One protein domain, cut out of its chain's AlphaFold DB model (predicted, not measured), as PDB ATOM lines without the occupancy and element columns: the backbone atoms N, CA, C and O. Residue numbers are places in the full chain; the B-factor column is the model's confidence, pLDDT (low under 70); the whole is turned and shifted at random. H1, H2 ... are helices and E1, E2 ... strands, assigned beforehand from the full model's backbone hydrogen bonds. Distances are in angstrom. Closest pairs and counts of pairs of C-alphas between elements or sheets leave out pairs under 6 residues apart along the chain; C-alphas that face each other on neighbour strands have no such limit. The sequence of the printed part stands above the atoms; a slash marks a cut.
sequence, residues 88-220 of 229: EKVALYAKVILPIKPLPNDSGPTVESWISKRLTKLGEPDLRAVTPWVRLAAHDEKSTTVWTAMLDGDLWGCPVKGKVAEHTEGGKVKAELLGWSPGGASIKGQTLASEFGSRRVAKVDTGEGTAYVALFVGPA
ATOM      1  N   GLU A  88      29.980  59.012   4.280       60.12
ATOM      2  CA  GLU A  88      31.363  58.939   4.758       60.12
ATOM      3  C   GLU A  88      31.579  59.219   6.258       60.12
ATOM      4  O   GLU A  88      32.568  58.754   6.822       60.12
ATOM      5  N   LYS A  89      30.698  59.967   6.936       71.69
ATOM      6  CA  LYS A  89      30.886  60.345   8.353       71.69
ATOM      7  C   LYS A  89      30.219  59.388   9.336       71.69
ATOM      8  O   LYS A  89      30.531  59.413  10.529       71.69
ATOM      9  N   VAL A  90      29.303  58.555   8.856       83.25
ATOM     10  CA  VAL A  90      28.413  57.750   9.689       83.25
ATOM     11  C   VAL A  90      28.562  56.281   9.323       83.25
ATOM     12  O   VAL A  90      28.523  55.910   8.157       83.25
ATOM     13  N   ALA A  91      28.703  55.420  10.324       90.25
ATOM     14  CA  ALA A  91      28.759  53.980  10.134       90.25
ATOM     15  C   ALA A  91      27.657  53.277  10.926       90.25
ATOM     16  O   ALA A  91      27.278  53.684  12.029       90.25
ATOM     17  N   LEU A  92      27.158  52.188  10.345       93.12
ATOM     18  CA  LEU A  92      26.194  51.313  10.986       93.12
ATOM     19  C   LEU A  92      26.921  50.158  11.668       93.12
ATOM     20  O   LEU A  92      27.723  49.466  11.048       93.12
ATOM     21  N   TYR A  93      26.617  49.939  12.938       95.69
ATOM     22  CA  TYR A  93      27.197  48.885  13.755       95.69
ATOM     23  C   TYR A  93      26.135  47.870  14.148       95.69
ATOM     24  O   TYR A  93      24.989  48.232  14.425       95.69
ATOM     25  N   ALA A  94      26.536  46.606  14.218       96.56
ATOM     26  CA  ALA A  94      25.718  45.515  14.715       96.56
ATOM     27  C   ALA A  94      26.399  44.816  15.894       96.56
ATOM     28  O   ALA A  94      27.624  44.705  15.950       96.56
ATOM     29  N   LYS A  95      25.583  44.327  16.822       96.88
ATOM     30  CA  LYS A  95      25.994  43.460  17.924       96.88
ATOM     31  C   LYS A  95      24.979  42.334  18.078       96.88
ATOM     32  O   LYS A  95      23.774  42.597  18.086       96.88
ATOM     33  N   VAL A  96      25.464  41.101  18.208       95.69
ATOM     34  CA  VAL A  96      24.623  39.914  18.412       95.69
ATOM     35  C   VAL A  96      24.513  39.601  19.899       95.69
ATOM     36  O   VAL A  96      25.509  39.589  20.624       95.69
ATOM     37  N   ILE A  97      23.285  39.365  20.348       95.62
ATOM     38  CA  ILE A  97      22.925  39.093  21.736       95.62
ATOM     39  C   ILE A  97      22.060  37.843  21.773       95.62
ATOM     40  O   ILE A  97      21.110  37.717  21.001       95.62
ATOM     41  N   LEU A  98      22.374  36.943  22.695       93.62
ATOM     42  CA  LEU A  98      21.619  35.723  22.927       93.62
ATOM     43  C   LEU A  98      20.941  35.778  24.306       93.62
ATOM     44  O   LEU A  98      21.541  36.308  25.250       93.62
ATOM     45  N   PRO A  99      19.715  35.240  24.438       93.12
ATOM     46  CA  PRO A  99      19.012  35.107  25.710       93.12
ATOM     47  C   PRO A  99      19.556  33.907  26.496       93.12
ATOM     48  O   PRO A  99      18.887  32.893  26.684       93.12
ATOM     49  N   ILE A 100      20.828  33.984  26.878       91.38
ATOM     50  CA  ILE A 100      21.530  32.938  27.621       91.38
ATOM     51  C   ILE A 100      22.177  33.541  28.856       91.38
ATOM     52  O   ILE A 100      22.590  34.705  28.870       91.38
ATOM     53  N   LYS A 101      22.296  32.714  29.894       89.62
ATOM     54  CA  LYS A 101      22.928  33.115  31.142       89.62
ATOM     55  C   LYS A 101      24.399  33.484  30.896       89.62
ATOM     56  O   LYS A 101      25.128  32.677  30.314       89.62
ATOM     57  N   PRO A 102      24.853  34.669  31.337       85.94
ATOM     58  CA  PRO A 102      26.267  35.019  31.298       85.94
ATOM     59  C   PRO A 102      27.109  34.003  32.074       85.94
ATOM     60  O   PRO A 102      26.694  33.524  33.135       85.94
ATOM     61  N   LEU A 103      28.303  33.695  31.567       86.12
ATOM     62  CA  LEU A 103      29.245  32.850  32.293       86.12
ATOM     63  C   LEU A 103      29.792  33.596  33.524       86.12
ATOM     64  O   LEU A 103      29.999  34.815  33.474       86.12
ATOM     65  N   PRO A 104      30.053  32.894  34.642       80.31
ATOM     66  CA  PRO A 104      30.742  33.490  35.780       80.31
ATOM     67  C   PRO A 104      32.124  33.977  35.330       80.31
ATOM     68  O   PRO A 104      32.888  33.201  34.761       80.31
ATOM     69  N   ASN A 105      32.452  35.241  35.609       79.00
ATOM     70  CA  ASN A 105      33.712  35.882  35.207       79.00
ATOM     71  C   ASN A 105      33.919  36.025  33.687       79.00
ATOM     72  O   ASN A 105      35.061  36.128  33.239       79.00
ATOM     73  N   ASP A 106      32.844  36.053  32.894       76.62
ATOM     74  CA  ASP A 106      32.955  36.342  31.465       76.62
ATOM     75  C   ASP A 106      33.500  37.761  31.240       76.62
ATOM     76  O   ASP A 106      32.852  38.754  31.576       76.62
ATOM     77  N   SER A 107      34.701  37.856  30.669       81.25
ATOM     78  CA  SER A 107      35.284  39.109  30.169       81.25
ATOM     79  C   SER A 107      34.821  39.439  28.747       81.25
ATOM     80  O   SER A 107      35.340  40.364  28.118       81.25
ATOM     81  N   GLY A 108      33.861  38.669  28.230       83.19
ATOM     82  CA  GLY A 108      33.264  38.842  26.924       83.19
ATOM     83  C   GLY A 108      32.566  40.192  26.724       83.19
ATOM     84  O   GLY A 108      32.498  41.049  27.611       83.19
ATOM     85  N   PRO A 109      32.037  40.413  25.511       91.69
ATOM     86  CA  PRO A 109      31.392  41.663  25.154       91.69
ATOM     87  C   PRO A 109      30.261  42.032  26.121       91.69
ATOM     88  O   PRO A 109      29.386  41.231  26.443       91.69
ATOM     89  N   THR A 110      30.244  43.288  26.562       93.31
ATOM     90  CA  THR A 110      29.204  43.783  27.469       93.31
ATOM     91  C   THR A 110      27.894  44.034  26.722       93.31
ATOM     92  O   THR A 110      27.897  44.548  25.598       93.31
ATOM     93  N   VAL A 111      26.763  43.728  27.362       94.75
ATOM     94  CA  VAL A 111      25.431  44.163  26.913       94.75
ATOM     95  C   VAL A 111      25.154  45.554  27.482       94.75
ATOM     96  O   VAL A 111      25.113  45.749  28.696       94.75
ATOM     97  N   GLU A 112      24.970  46.547  26.616       95.62
ATOM     98  CA  GLU A 112      24.698  47.913  27.051       95.62
ATOM     99  C   GLU A 112      23.347  48.027  27.763       95.62
ATOM    100  O   GLU A 112      22.344  47.442  27.354       95.62
ATOM    101  N   SER A 113      23.287  48.893  28.777       95.38
ATOM    102  CA  SER A 113      22.104  49.061  29.630       95.38
ATOM    103  C   SER A 113      20.820  49.395  28.864       95.38
ATOM    104  O   SER A 113      19.737  48.979  29.273       95.38
ATOM    105  N   TRP A 114      20.906  50.130  27.752       95.25
ATOM    106  CA  TRP A 114      19.740  50.445  26.921       95.25
ATOM    107  C   TRP A 114      19.198  49.213  26.185       95.25
ATOM    108  O   TRP A 114      17.991  49.136  25.946       95.25
ATOM    109  N   ILE A 115      20.066  48.253  25.860       96.31
ATOM    110  CA  ILE A 115      19.679  46.986  25.245       96.31
ATOM    111  C   ILE A 115      19.054  46.093  26.308       96.31
ATOM    112  O   ILE A 115      17.919  45.655  26.121       96.31
ATOM    113  N   SER A 116      19.728  45.921  27.451       94.88
ATOM    114  CA  SER A 116      19.213  45.123  28.570       94.88
ATOM    115  C   SER A 116      17.840  45.619  29.005       94.88
ATOM    116  O   SER A 116      16.882  44.861  28.991       94.88
ATOM    117  N   LYS A 117      17.679  46.927  29.255       95.25
ATOM    118  CA  LYS A 117      16.380  47.521  29.622       95.25
ATOM    119  C   LYS A 117      15.277  47.220  28.608       95.25
ATOM    120  O   LYS A 117      14.121  47.076  28.999       95.25
ATOM    121  N   ARG A 118      15.598  47.184  27.313       94.31
ATOM    122  CA  ARG A 118      14.615  46.906  26.259       94.31
ATOM    123  C   ARG A 118      14.246  45.426  26.216       94.31
ATOM    124  O   ARG A 118      13.065  45.126  26.094       94.31
ATOM    125  N   LEU A 119      15.225  44.535  26.325       94.56
ATOM    126  CA  LEU A 119      15.018  43.090  26.255       94.56
ATOM    127  C   LEU A 119      14.408  42.518  27.544       94.56
ATOM    128  O   LEU A 119      13.497  41.703  27.469       94.56
ATOM    129  N   THR A 120      14.758  43.047  28.716       93.12
ATOM    130  CA  THR A 120      14.099  42.682  29.980       93.12
ATOM    131  C   THR A 120      12.610  43.034  29.965       93.12
ATOM    132  O   THR A 120      11.791  42.261  30.450       93.12
ATOM    133  N   LYS A 121      12.218  44.156  29.341       92.44
ATOM    134  CA  LYS A 121      10.795  44.488  29.129       92.44
ATOM    135  C   LYS A 121      10.068  43.495  28.219       92.44
ATOM    136  O   LYS A 121       8.847  43.428  28.275       92.44
ATOM    137  N   LEU A 122      10.799  42.760  27.383       88.75
ATOM    138  CA  LEU A 122      10.268  41.687  26.541       88.75
ATOM    139  C   LEU A 122      10.287  40.322  27.244       88.75
ATOM    140  O   LEU A 122       9.903  39.334  26.629       88.75
ATOM    141  N   GLY A 123      10.698  40.266  28.515       90.75
ATOM    142  CA  GLY A 123      10.745  39.033  29.298       90.75
ATOM    143  C   GLY A 123      12.063  38.265  29.202       90.75
ATOM    144  O   GLY A 123      12.093  37.116  29.618       90.75
ATOM    145  N   GLU A 124      13.135  38.882  28.695       90.62
ATOM    146  CA  GLU A 124      14.463  38.262  28.578       90.62
ATOM    147  C   GLU A 124      15.405  38.817  29.668       90.62
ATOM    148  O   GLU A 124      15.999  39.890  29.484       90.62
ATOM    149  N   PRO A 125      15.499  38.175  30.849       83.69
ATOM    150  CA  PRO A 125      16.305  38.676  31.964       83.69
ATOM    151  C   PRO A 125      17.794  38.346  31.816       83.69
ATOM    152  O   PRO A 125      18.636  39.144  32.226       83.69
ATOM    153  N   ASP A 126      18.108  37.202  31.210       92.31
ATOM    154  CA  ASP A 126      19.463  36.695  31.038       92.31
ATOM    155  C   ASP A 126      19.929  36.960  29.611       92.31
ATOM    156  O   ASP A 126      19.375  36.436  28.648       92.31
ATOM    157  N   LEU A 127      20.931  37.825  29.470       93.25
ATOM    158  CA  LEU A 127      21.396  38.310  28.176       93.25
ATOM    159  C   LEU A 127      22.915  38.274  28.126       93.25
ATOM    160  O   LEU A 127      23.583  38.812  29.012       93.25
ATOM    161  N   ARG A 128      23.457  37.740  27.033       94.19
ATOM    162  CA  ARG A 128      24.894  37.727  26.762       94.19
ATOM    163  C   ARG A 128      25.163  38.241  25.357       94.19
ATOM    164  O   ARG A 128      24.543  37.782  24.397       94.19
ATOM    165  N   ALA A 129      26.076  39.199  25.219       95.25
ATOM    166  CA  ALA A 129      26.551  39.614  23.905       95.25
ATOM    167  C   ALA A 129      27.667  38.667  23.457       95.25
ATOM    168  O   ALA A 129      28.646  38.468  24.170       95.25
ATOM    169  N   VAL A 130      27.514  38.094  22.265       93.88
ATOM    170  CA  VAL A 130      28.477  37.136  21.691       93.88
ATOM    171  C   VAL A 130      29.444  37.798  20.713       93.88
ATOM    172  O   VAL A 130      30.393  37.178  20.242       93.88
ATOM    173  N   THR A 131      29.233  39.084  20.426       95.31
ATOM    174  CA  THR A 131      30.134  39.902  19.614       95.31
ATOM    175  C   THR A 131      30.356  41.270  20.257       95.31
ATOM    176  O   THR A 131      29.461  41.799  20.928       95.31
ATOM    177  N   PRO A 132      31.510  41.917  20.016       95.56
ATOM    178  CA  PRO A 132      31.616  43.363  20.174       95.56
ATOM    179  C   PRO A 132      30.732  44.083  19.135       95.56
ATOM    180  O   PRO A 132      30.030  43.455  18.337       95.56
ATOM    181  N   TRP A 133      30.755  45.418  19.141       95.69
ATOM    182  CA  TRP A 133      30.182  46.195  18.042       95.69
ATOM    183  C   TRP A 133      31.012  46.002  16.776       95.69
ATOM    184  O   TRP A 133      32.194  46.338  16.751       95.69
ATOM    185  N   VAL A 134      30.383  45.494  15.721       95.69
ATOM    186  CA  VAL A 134      31.016  45.273  14.419       95.69
ATOM    187  C   VAL A 134      30.448  46.271  13.419       95.69
ATOM    188  O   VAL A 134      29.229  46.355  13.261       95.69
ATOM    189  N   ARG A 135      31.318  47.033  12.742       94.62
ATOM    190  CA  ARG A 135      30.910  47.897  11.624       94.62
ATOM    191  C   ARG A 135      30.372  47.014  10.502       94.62
ATOM    192  O   ARG A 135      31.057  46.098  10.057       94.62
ATOM    193  N   LEU A 136      29.171  47.316  10.031       93.69
ATOM    194  CA  LEU A 136      28.627  46.717   8.826       93.69
ATOM    195  C   LEU A 136      29.288  47.333   7.596       93.69
ATOM    196  O   LEU A 136      29.531  48.540   7.550       93.69
ATOM    197  N   ALA A 137      29.539  46.489   6.601       92.00
ATOM    198  CA  ALA A 137      29.962  46.911   5.276       92.00
ATOM    199  C   ALA A 137      29.012  47.977   4.717       92.00
ATOM    200  O   ALA A 137      27.791  47.857   4.871       92.00
ATOM    201  N   ALA A 138      29.569  48.995   4.066       89.25
ATOM    202  CA  ALA A 138      28.779  49.949   3.293       89.25
ATOM    203  C   ALA A 138      28.037  49.248   2.138       89.25
ATOM    204  O   ALA A 138      28.251  48.067   1.855       89.25
ATOM    205  N   HIS A 139      27.129  49.968   1.479       86.19
ATOM    206  CA  HIS A 139      26.277  49.402   0.431       86.19
ATOM    207  C   HIS A 139      27.063  48.803  -0.750       86.19
ATOM    208  O   HIS A 139      26.681  47.763  -1.290       86.19
ATOM    209  N   ASP A 140      28.165  49.446  -1.121       86.06
ATOM    210  CA  ASP A 140      29.090  49.086  -2.196       86.06
ATOM    211  C   ASP A 140      30.231  48.154  -1.742       86.06
ATOM    212  O   ASP A 140      30.999  47.652  -2.565       86.06
ATOM    213  N   GLU A 141      30.327  47.864  -0.445       88.12
ATOM    214  CA  GLU A 141      31.328  46.970   0.126       88.12
ATOM    215  C   GLU A 141      30.835  45.506   0.159       88.12
ATOM    216  O   GLU A 141      29.642  45.187   0.242       88.12
ATOM    217  N   LYS A 142      31.779  44.558   0.158       90.06
ATOM    218  CA  LYS A 142      31.467  43.148   0.426       90.06
ATOM    219  C   LYS A 142      30.992  43.000   1.872       90.06
ATOM    220  O   LYS A 142      31.613  43.543   2.777       90.06
ATOM    221  N   SER A 143      29.949  42.197   2.096       92.94
ATOM    222  CA  SER A 143      29.382  41.956   3.432       92.94
ATOM    223  C   SER A 143      30.445  41.613   4.482       92.94
ATOM    224  O   SER A 143      31.299  40.754   4.235       92.94
ATOM    225  N   THR A 144      30.320  42.190   5.673       95.00
ATOM    226  CA  THR A 144      31.188  41.909   6.821       95.00
ATOM    227  C   THR A 144      30.669  40.706   7.596       95.00
ATOM    228  O   THR A 144      29.464  40.582   7.811       95.00
ATOM    229  N   THR A 145      31.558  39.825   8.055       96.00
ATOM    230  CA  THR A 145      31.192  38.788   9.030       96.00
ATOM    231  C   THR A 145      30.987  39.443  10.393       96.00
ATOM    232  O   THR A 145      31.935  39.945  10.987       96.00
ATOM    233  N   VAL A 146      29.746  39.453  10.873       95.56
ATOM    234  CA  VAL A 146      29.360  40.026  12.170       95.56
ATOM    235  C   VAL A 146      29.618  39.024  13.287       95.56
ATOM    236  O   VAL A 146      30.151  39.386  14.329       95.56
ATOM    237  N   TRP A 147      29.268  37.760  13.059       95.12
ATOM    238  CA  TRP A 147      29.465  36.676  14.015       95.12
ATOM    239  C   TRP A 147      29.803  35.393  13.266       95.12
ATOM    240  O   TRP A 147      29.204  35.090  12.240       95.12
ATOM    241  N   THR A 148      30.746  34.611  13.777       93.06
ATOM    242  CA  THR A 148      31.101  33.302  13.209       93.06
ATOM    243  C   THR A 148      30.121  32.195  13.594       93.06
ATOM    244  O   THR A 148      30.323  31.063  13.174       93.06
ATOM    245  N   ALA A 149      29.076  32.519  14.369       91.06
ATOM    246  CA  ALA A 149      28.152  31.559  14.970       91.06
ATOM    247  C   ALA A 149      28.837  30.543  15.891       91.06
ATOM    248  O   ALA A 149      28.352  29.433  16.060       91.06
ATOM    249  N   MET A 150      29.956  30.936  16.500       90.25
ATOM    250  CA  MET A 150      30.608  30.162  17.551       90.25
ATOM    251  C   MET A 150      30.172  30.698  18.913       90.25
ATOM    252  O   MET A 150      30.241  31.909  19.152       90.25
ATOM    253  N   LEU A 151      29.753  29.797  19.794       89.12
ATOM    254  CA  LEU A 151      29.432  30.073  21.188       89.12
ATOM    255  C   LEU A 151      30.201  29.080  22.059       89.12
ATOM    256  O   LEU A 151      30.015  27.880  21.925       89.12
ATOM    257  N   ASP A 152      31.090  29.584  22.914       88.50
ATOM    258  CA  ASP A 152      31.875  28.778  23.867       88.50
ATOM    259  C   ASP A 152      32.636  27.581  23.248       88.50
ATOM    260  O   ASP A 152      32.924  26.596  23.917       88.50
ATOM    261  N   GLY A 153      33.022  27.699  21.972       87.50
ATOM    262  CA  GLY A 153      33.756  26.665  21.230       87.50
ATOM    263  C   GLY A 153      32.878  25.764  20.362       87.50
ATOM    264  O   GLY A 153      33.412  25.086  19.486       87.50
ATOM    265  N   ASP A 154      31.558  25.844  20.516       87.88
ATOM    266  CA  ASP A 154      30.597  25.067  19.744       87.88
ATOM    267  C   ASP A 154      29.983  25.890  18.609       87.88
ATOM    268  O   ASP A 154      29.737  27.098  18.726       87.88
ATOM    269  N   LEU A 155      29.736  25.220  17.483       86.94
ATOM    270  CA  LEU A 155      29.057  25.819  16.342       86.94
ATOM    271  C   LEU A 155      27.557  25.890  16.632       86.94
ATOM    272  O   LEU A 155      26.876  24.872  16.691       86.94
ATOM    273  N   TRP A 156      27.050  27.106  16.774       84.62
ATOM    274  CA  TRP A 156      25.648  27.396  17.062       84.62
ATOM    275  C   TRP A 156      24.786  27.503  15.798       84.62
ATOM    276  O   TRP A 156      23.566  27.422  15.859       84.62
ATOM    277  N   GLY A 157      25.397  27.721  14.632       84.19
ATOM    278  CA  GLY A 157      24.654  27.864  13.387       84.19
ATOM    279  C   GLY A 157      25.516  28.326  12.221       84.19
ATOM    280  O   GLY A 157      26.723  28.100  12.172       84.19
ATOM    281  N   CYS A 158      24.889  28.988  11.251       88.75
ATOM    282  CA  CYS A 158      25.618  29.583  10.135       88.75
ATOM    283  C   CYS A 158      26.239  30.926  10.542       88.75
ATOM    284  O   CYS A 158      25.613  31.662  11.294       88.75
ATOM    285  N   PRO A 159      27.419  31.298  10.014       90.81
ATOM    286  CA  PRO A 159      28.004  32.610  10.271       90.81
ATOM    287  C   PRO A 159      27.094  33.758   9.824       90.81
ATOM    288  O   PRO A 159      26.637  33.786   8.677       90.81
ATOM    289  N   VAL A 160      26.933  34.754  10.693       93.19
ATOM    290  CA  VAL A 160      26.166  35.965  10.412       93.19
ATOM    291  C   VAL A 160      27.020  36.934   9.609       93.19
ATOM    292  O   VAL A 160      28.074  37.389  10.062       93.19
ATOM    293  N   LYS A 161      26.535  37.317   8.432       93.69
ATOM    294  CA  LYS A 161      27.107  38.370   7.591       93.69
ATOM    295  C   LYS A 161      26.143  39.540   7.496       93.69
ATOM    296  O   LYS A 161      24.939  39.332   7.387       93.69
ATOM    297  N   GLY A 162      26.663  40.761   7.499       93.12
ATOM    298  CA  GLY A 162      25.848  41.967   7.435       93.12
ATOM    299  C   GLY A 162      26.415  43.045   6.522       93.12
ATOM    300  O   GLY A 162      27.626  43.121   6.298       93.12
ATOM    301  N   LYS A 163      25.517  43.875   5.993       93.50
ATOM    302  CA  LYS A 163      25.838  45.085   5.230       93.50
ATOM    303  C   LYS A 163      24.719  46.120   5.339       93.50
ATOM    304  O   LYS A 163      23.592  45.800   5.729       93.50
ATOM    305  N   VAL A 164      25.030  47.350   4.959       91.94
ATOM    306  CA  VAL A 164      24.033  48.375   4.662       91.94
ATOM    307  C   VAL A 164      23.388  48.037   3.320       91.94
ATOM    308  O   VAL A 164      24.074  47.810   2.329       91.94
ATOM    309  N   ALA A 165      22.062  47.945   3.294       87.38
ATOM    310  CA  ALA A 165      21.306  47.580   2.103       87.38
ATOM    311  C   ALA A 165      20.867  48.797   1.293       87.38
ATOM    312  O   ALA A 165      20.922  48.760   0.076       87.38
ATOM    313  N   GLU A 166      20.434  49.867   1.956       85.12
ATOM    314  CA  GLU A 166      20.097  51.130   1.297       85.12
ATOM    315  C   GLU A 166      20.093  52.275   2.312       85.12
ATOM    316  O   GLU A 166      19.833  52.072   3.505       85.12
ATOM    317  N   HIS A 167      20.346  53.482   1.814       81.75
ATOM    318  CA  HIS A 167      19.967  54.720   2.481       81.75
ATOM    319  C   HIS A 167      18.679  55.201   1.818       81.75
ATOM    320  O   HIS A 167      18.649  55.451   0.617       81.75
ATOM    321  N   THR A 168      17.595  55.282   2.581       77.25
ATOM    322  CA  THR A 168      16.321  55.795   2.076       77.25
ATOM    323  C   THR A 168      16.374  57.318   2.019       77.25
ATOM    324  O   THR A 168      16.924  57.928   2.939       77.25
ATOM    325  N   GLU A 169      15.694  57.923   1.047       68.19
ATOM    326  CA  GLU A 169      15.599  59.385   0.873       68.19
ATOM    327  C   GLU A 169      15.177  60.128   2.156       68.19
ATOM    328  O   GLU A 169      15.656  61.220   2.428       68.19
ATOM    329  N   GLY A 170      14.370  59.503   3.019       71.38
ATOM    330  CA  GLY A 170      13.939  60.068   4.304       71.38
ATOM    331  C   GLY A 170      14.960  60.003   5.450       71.38
ATOM    332  O   GLY A 170      14.538  59.929   6.604       71.38
ATOM    333  N   GLY A 171      16.266  59.939   5.168       80.69
ATOM    334  CA  GLY A 171      17.313  59.931   6.201       80.69
ATOM    335  C   GLY A 171      17.286  58.683   7.089       80.69
ATOM    336  O   GLY A 171      17.489  58.751   8.302       80.69
ATOM    337  N   LYS A 172      16.974  57.522   6.509       87.50
ATOM    338  CA  LYS A 172      17.024  56.234   7.213       87.50
ATOM    339  C   LYS A 172      17.996  55.301   6.522       87.50
ATOM    340  O   LYS A 172      18.131  55.315   5.306       87.50
ATOM    341  N   VAL A 173      18.644  54.456   7.305       89.25
ATOM    342  CA  VAL A 173      19.535  53.407   6.827       89.25
ATOM    343  C   VAL A 173      18.894  52.048   7.078       89.25
ATOM    344  O   VAL A 173      18.263  51.818   8.115       89.25
ATOM    345  N   LYS A 174      19.022  51.147   6.107       91.50
ATOM    346  CA  LYS A 174      18.511  49.779   6.179       91.50
ATOM    347  C   LYS A 174      19.665  48.806   6.340       91.50
ATOM    348  O   LYS A 174      20.581  48.787   5.524       91.50
ATOM    349  N   ALA A 175      19.596  47.975   7.373       92.62
ATOM    350  CA  ALA A 175      20.526  46.873   7.571       92.62
ATOM    351  C   ALA A 175      19.975  45.579   6.969       92.62
ATOM    352  O   ALA A 175      18.781  45.276   7.098       92.62
ATOM    353  N   GLU A 176      20.874  44.781   6.404       92.81
ATOM    354  CA  GLU A 176      20.632  43.379   6.086       92.81
ATOM    355  C   GLU A 176      21.629  42.503   6.833       92.81
ATOM    356  O   GLU A 176      22.837  42.720   6.740       92.81
ATOM    357  N   LEU A 177      21.115  41.514   7.570       93.06
ATOM    358  CA  LEU A 177      21.913  40.477   8.218       93.06
ATOM    359  C   LEU A 177      21.411  39.097   7.798       93.06
ATOM    360  O   LEU A 177      20.232  38.771   7.955       93.06
ATOM    361  N   LEU A 178      22.321  38.283   7.280       90.38
ATOM    362  CA  LEU A 178      22.081  36.938   6.769       90.38
ATOM    363  C   LEU A 178      22.896  35.931   7.574       90.38
ATOM    364  O   LEU A 178      23.969  36.279   8.051       90.38
ATOM    365  N   GLY A 179      22.442  34.680   7.629       81.88
ATOM    366  CA  GLY A 179      23.234  33.579   8.176       81.88
ATOM    367  C   GLY A 179      22.991  33.356   9.660       81.88
ATOM    368  O   GLY A 179      23.869  33.580  10.468       81.88
ATOM    369  N   TRP A 180      21.785  32.910  10.001       82.56
ATOM    370  CA  TRP A 180      21.406  32.542  11.371       82.56
ATOM    371  C   TRP A 180      21.187  31.040  11.529       82.56
ATOM    372  O   TRP A 180      21.422  30.486  12.593       82.56
ATOM    373  N   SER A 181      20.750  30.385  10.455       78.94
ATOM    374  CA  SER A 181      20.415  28.967  10.429       78.94
ATOM    375  C   SER A 181      20.747  28.365   9.063       78.94
ATOM    376  O   SER A 181      20.827  29.116   8.079       78.94
ATOM    377  N   PRO A 182      20.884  27.029   8.962       65.00
ATOM    378  CA  PRO A 182      21.106  26.339   7.687       65.00
ATOM    379  C   PRO A 182      20.024  26.643   6.639       65.00
ATOM    380  O   PRO A 182      20.301  26.642   5.444       65.00
ATOM    381  N   GLY A 183      18.804  26.961   7.090       63.75
ATOM    382  CA  GLY A 183      17.669  27.341   6.243       63.75
ATOM    383  C   GLY A 183      17.681  28.794   5.754       63.75
ATOM    384  O   GLY A 183      16.740  29.218   5.089       63.75
ATOM    385  N   GLY A 184      18.712  29.581   6.075       62.69
ATOM    386  CA  GLY A 184      18.853  30.941   5.555       62.69
ATOM    387  C   GLY A 184      17.943  31.969   6.225       62.69
ATOM    388  O   GLY A 184      17.578  32.962   5.587       62.69
ATOM    389  N   ALA A 185      17.600  31.772   7.506       73.81
ATOM    390  CA  ALA A 185      16.970  32.826   8.297       73.81
ATOM    391  C   ALA A 185      17.752  34.138   8.109       73.81
ATOM    392  O   ALA A 185      18.987  34.148   8.021       73.81
ATOM    393  N   SER A 186      17.019  35.236   7.937       75.75
ATOM    394  CA  SER A 186      17.579  36.541   7.608       75.75
ATOM    395  C   SER A 186      16.770  37.647   8.249       75.75
ATOM    396  O   SER A 186      15.544  37.586   8.332       75.75
ATOM    397  N   ILE A 187      17.473  38.693   8.661       77.56
ATOM    398  CA  ILE A 187      16.852  39.944   9.046       77.56
ATOM    399  C   ILE A 187      17.055  40.898   7.879       77.56
ATOM    400  O   ILE A 187      18.112  41.513   7.726       77.56
ATOM    401  N   LYS A 188      16.038  40.994   7.029       76.50
ATOM    402  CA  LYS A 188      16.005  41.987   5.958       76.50
ATOM    403  C   LYS A 188      15.155  43.167   6.392       76.50
ATOM    404  O   LYS A 188      14.128  43.001   7.047       76.50
ATOM    405  N   GLY A 189      15.586  44.370   6.028       72.81
ATOM    406  CA  GLY A 189      14.751  45.556   6.182       72.81
ATOM    407  C   GLY A 189      14.686  46.160   7.576       72.81
ATOM    408  O   GLY A 189      13.705  46.826   7.897       72.81
ATOM    409  N   GLN A 190      15.718  45.984   8.408       85.50
ATOM    410  CA  GLN A 190      15.779  46.748   9.655       85.50
ATOM    411  C   GLN A 190      16.171  48.186   9.351       85.50
ATOM    412  O   GLN A 190      17.339  48.497   9.138       85.50
ATOM    413  N   THR A 191      15.167  49.051   9.333       88.75
ATOM    414  CA  THR A 191      15.338  50.481   9.095       88.75
ATOM    415  C   THR A 191      15.556  51.235  10.404       88.75
ATOM    416  O   THR A 191      14.893  50.971  11.409       88.75
ATOM    417  N   LEU A 192      16.452  52.205  10.408       91.81
ATOM    418  CA  LEU A 192      16.712  53.093  11.542       91.81
ATOM    419  C   LEU A 192      17.148  54.467  11.018       91.81
ATOM    420  O   LEU A 192      17.615  54.553   9.886       91.81
ATOM    421  N   ALA A 193      16.952  55.539  11.781       90.56
ATOM    422  CA  ALA A 193      17.337  56.873  11.319       90.56
ATOM    423  C   ALA A 193      18.866  56.975  11.174       90.56
ATOM    424  O   ALA A 193      19.602  56.428  11.988       90.56
ATOM    425  N   SER A 194      19.358  57.649  10.135       86.81
ATOM    426  CA  SER A 194      20.797  57.773   9.851       86.81
ATOM    427  C   SER A 194      21.514  58.785  10.752       86.81
ATOM    428  O   SER A 194      22.684  59.086  10.533       86.81
ATOM    429  N   GLU A 195      20.827  59.321  11.757       88.19
ATOM    430  CA  GLU A 195      21.380  60.251  12.734       88.19
ATOM    431  C   GLU A 195      22.306  59.557  13.740       88.19
ATOM    432  O   GLU A 195      22.099  58.412  14.154       88.19
ATOM    433  N   PHE A 196      23.322  60.284  14.194       89.31
ATOM    434  CA  PHE A 196      24.207  59.814  15.251       89.31
ATOM    435  C   PHE A 196      23.437  59.457  16.517       89.31
ATOM    436  O   PHE A 196      22.623  60.227  17.017       89.31
ATOM    437  N   GLY A 197      23.745  58.294  17.087       90.00
ATOM    438  CA  GLY A 197      23.108  57.853  18.319       90.00
ATOM    439  C   GLY A 197      21.840  57.033  18.110       90.00
ATOM    440  O   GLY A 197      21.365  56.456  19.094       90.00
ATOM    441  N   SER A 198      21.336  56.926  16.872       93.06
ATOM    442  CA  SER A 198      20.181  56.091  16.542       93.06
ATOM    443  C   SER A 198      20.421  54.623  16.871       93.06
ATOM    444  O   SER A 198      21.493  54.068  16.623       93.06
ATOM    445  N   ARG A 199      19.406  53.985  17.467       95.25
ATOM    446  CA  ARG A 199      19.500  52.638  18.047       95.25
ATOM    447  C   ARG A 199      18.258  51.818  17.762       95.25
ATOM    448  O   ARG A 199      17.131  52.297  17.896       95.25
ATOM    449  N   ARG A 200      18.448  50.532  17.482       94.56
ATOM    450  CA  ARG A 200      17.354  49.570  17.325       94.56
ATOM    451  C   ARG A 200      17.762  48.209  17.873       94.56
ATOM    452  O   ARG A 200      18.936  47.876  17.886       94.56
ATOM    453  N   VAL A 201      16.784  47.432  18.328       94.88
ATOM    454  CA  VAL A 201      16.963  46.004  18.616       94.88
ATOM    455  C   VAL A 201      15.951  45.239  17.777       94.88
ATOM    456  O   VAL A 201      14.778  45.620  17.746       94.88
ATOM    457  N   ALA A 202      16.410  44.208  17.080       93.44
ATOM    458  CA  ALA A 202      15.595  43.313  16.275       93.44
ATOM    459  C   ALA A 202      15.665  41.896  16.852       93.44
ATOM    460  O   ALA A 202      16.739  41.443  17.244       93.44
ATOM    461  N   LYS A 203      14.520  41.214  16.903       92.06
ATOM    462  CA  LYS A 203      14.431  39.791  17.242       92.06
ATOM    463  C   LYS A 203      14.649  38.956  15.982       92.06
ATOM    464  O   LYS A 203      14.189  39.342  14.907       92.06
ATOM    465  N   VAL A 204      15.325  37.826  16.135       88.62
ATOM    466  CA  VAL A 204      15.636  36.873  15.072       88.62
ATOM    467  C   VAL A 204      15.223  35.493  15.527       88.62
ATOM    468  O   VAL A 204      15.612  35.055  16.607       88.62
ATOM    469  N   ASP A 205      14.451  34.822  14.689       85.31
ATOM    470  CA  ASP A 205      14.222  33.393  14.821       85.31
ATOM    471  C   ASP A 205      15.335  32.661  14.069       85.31
ATOM    472  O   ASP A 205      15.575  32.923  12.886       85.31
ATOM    473  N   THR A 206      16.058  31.799  14.774       81.50
ATOM    474  CA  THR A 206      17.183  31.043  14.217       81.50
ATOM    475  C   THR A 206      16.796  29.605  13.891       81.50
ATOM    476  O   THR A 206      17.651  28.806  13.529       81.50
ATOM    477  N   GLY A 207      15.512  29.252  13.995       76.38
ATOM    478  CA  GLY A 207      14.995  27.893  13.833       76.38
ATOM    479  C   GLY A 207      15.262  26.999  15.046       76.38
ATOM    480  O   GLY A 207      14.405  26.204  15.414       76.38
ATOM    481  N   GLU A 208      16.415  27.161  15.695       72.38
ATOM    482  CA  GLU A 208      16.798  26.440  16.918       72.38
ATOM    483  C   GLU A 208      16.590  27.274  18.192       72.38
ATOM    484  O   GLU A 208      16.694  26.768  19.308       72.38
ATOM    485  N   GLY A 209      16.273  28.562  18.046       84.06
ATOM    486  CA  GLY A 209      16.050  29.451  19.171       84.06
ATOM    487  C   GLY A 209      15.798  30.896  18.760       84.06
ATOM    488  O   GLY A 209      15.399  31.209  17.640       84.06
ATOM    489  N   THR A 210      16.016  31.797  19.715       89.56
ATOM    490  CA  THR A 210      15.893  33.240  19.505       89.56
ATOM    491  C   THR A 210      17.251  33.905  19.668       89.56
ATOM    492  O   THR A 210      17.947  33.676  20.653       89.56
ATOM    493  N   ALA A 211      17.590  34.786  18.733       92.12
ATOM    494  CA  ALA A 211      18.694  35.725  18.862       92.12
ATOM    495  C   ALA A 211      18.177  37.164  18.757       92.12
ATOM    496  O   ALA A 211      17.088  37.435  18.245       92.12
ATOM    497  N   TYR A 212      18.982  38.108  19.225       94.38
ATOM    498  CA  TYR A 212      18.704  39.531  19.143       94.38
ATOM    499  C   TYR A 212      19.874  40.248  18.479       94.38
ATOM    500  O   TYR A 212      21.039  39.982  18.770       94.38
ATOM    501  N   VAL A 213      19.567  41.196  17.600       95.62
ATOM    502  CA  VAL A 213      20.566  42.077  16.992       95.62
ATOM    503  C   VAL A 213      20.305  43.496  17.427       95.62
ATOM    504  O   VAL A 213      19.253  44.064  17.131       95.62
ATOM    505  N   ALA A 214      21.282  44.078  18.109       96.62
ATOM    506  CA  ALA A 214      21.310  45.504  18.359       96.62
ATOM    507  C   ALA A 214      22.008  46.206  17.191       96.62
ATOM    508  O   ALA A 214      23.074  45.785  16.746       96.62
ATOM    509  N   LEU A 215      21.390  47.277  16.703       96.25
ATOM    510  CA  LEU A 215      21.905  48.147  15.657       96.25
ATOM    511  C   LEU A 215      22.147  49.536  16.236       96.25
ATOM    512  O   LEU A 215      21.329  50.034  17.018       96.25
ATOM    513  N   PHE A 216      23.250  50.155  15.832       95.38
ATOM    514  CA  PHE A 216      23.667  51.466  16.310       95.38
ATOM    515  C   PHE A 216      24.303  52.292  15.197       95.38
ATOM    516  O   PHE A 216      25.160  51.798  14.467       95.38
ATOM    517  N   VAL A 217      23.919  53.562  15.108       93.88
ATOM    518  CA  VAL A 217      24.537  54.538  14.210       93.88
ATOM    519  C   VAL A 217      25.559  55.352  14.972       93.88
ATOM    520  O   VAL A 217      25.221  56.074  15.914       93.88
ATOM    521  N   GLY A 218      26.808  55.233  14.543       91.12
ATOM    522  CA  GLY A 218      27.946  55.879  15.174       91.12
ATOM    523  C   GLY A 218      28.884  56.534  14.167       91.12
ATOM    524  O   GLY A 218      28.639  56.489  12.962       91.12
ATOM    525  N   PRO A 219      29.975  57.140  14.654       88.50
ATOM    526  CA  PRO A 219      31.003  57.698  13.786       88.50
ATOM    527  C   PRO A 219      31.654  56.615  12.952       88.50
ATOM    528  O   PRO A 219      31.989  55.552  13.470       88.50
ATOM    529  N   ALA A 220      31.863  56.911  11.671       79.00
ATOM    530  CA  ALA A 220      32.746  56.116  10.842       79.00
ATOM    531  C   ALA A 220      34.157  56.201  11.437       79.00
ATOM    532  O   ALA A 220      34.827  57.232  11.373       79.00
TER     533      ALA A 220
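AT A GLANCE: This is residues 88 to 220 of the 229 residues of an uncharacterized protein of Rhodopirellula sp (UniProt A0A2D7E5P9). Two strongly twisted sheets lie face to face as a sandwich, E2, E3, E4 and E5 in one layer and E1, E7 and E6 in the other, with the short helix H1 packed over the outer face of the three-strand layer. A long unnamed stretch, residues 121 to 143, leads from H1 past E1 to E2, and short pieces of it pair with E1. The printed part has 133 residues, with one named helix and seven named strands in the order E1 H1 E2 E3 E4 E5 E6 E7, and both sheets are antiparallel. The class is mostly strand, though named elements hold 62 of the 133 residues, under half. The whole is compact, with a radius of gyration of the C-alphas of 14.3 A and spans of 43 by 31 by 25 A.

IN THESE COORDINATES: E1, residues 90 to 98, begins at C-alpha 90 (28.413, 57.750, 9.689) and is 26.6 A long. H1 is residues 113 to 120, 10.2 A long, and E2 is residues 144 to 147. E3, residues 160 to 168, measures 23.7 A; E4, residues 172 to 178, 20.0 A; E5, residues 186 to 193, 20.7 A; E6, residues 199 to 205, 20.2 A. E7, residues 210 to 219, is the longest strand at 29.3 A and ends at C-alpha 219 (31.003, 57.698, 13.786).

HOW THE PARTS SIT: The sheet E2 E3 E4 E5 is a meander, each strand the antiparallel neighbour of the one before, and E2 and E3, E3 and E4, and E4 and E5 are hairpins. N 144 and O 162 are 2.9 A apart between E2 and E3, N 163 and O 176 3.0 A between E3 and E4, and N 173 and O 192 2.8 A between E4 and E5, each within hydrogen-bond range. In the sheet E1 E7 E6, N 95 and O 214 are 2.9 A apart between E1 and E7, and N 202 and O 213 2.8 A in the hairpin E6 and E7. The sheets form a sandwich, two sheets face to face, their strands at 32 degrees and the facing parts 8.9 A centre to centre. The closest C-alphas of E5 and E6, those of Leu 192 and Arg 200, are 6.8 A apart. H1 is on the sheet E1 E7 E6 at a height of 10.0 A, over E7 and along the strands, at 24 degrees on the local plane; every O i to N i+4 pair in it is within hydrogen-bond range.

THE WHOLE: The C-alphas farthest apart, those of Pro 104 and Glu 169, are 46.0 A apart. The printed part has no cut. The links E1 to H1, H1 to E2 and E2 to E3 are long, with 14, 23 and 12 residues. The mean pLDDT of the printed part is 88.3, and residues 88, 169 and 182 to 184 are under 70.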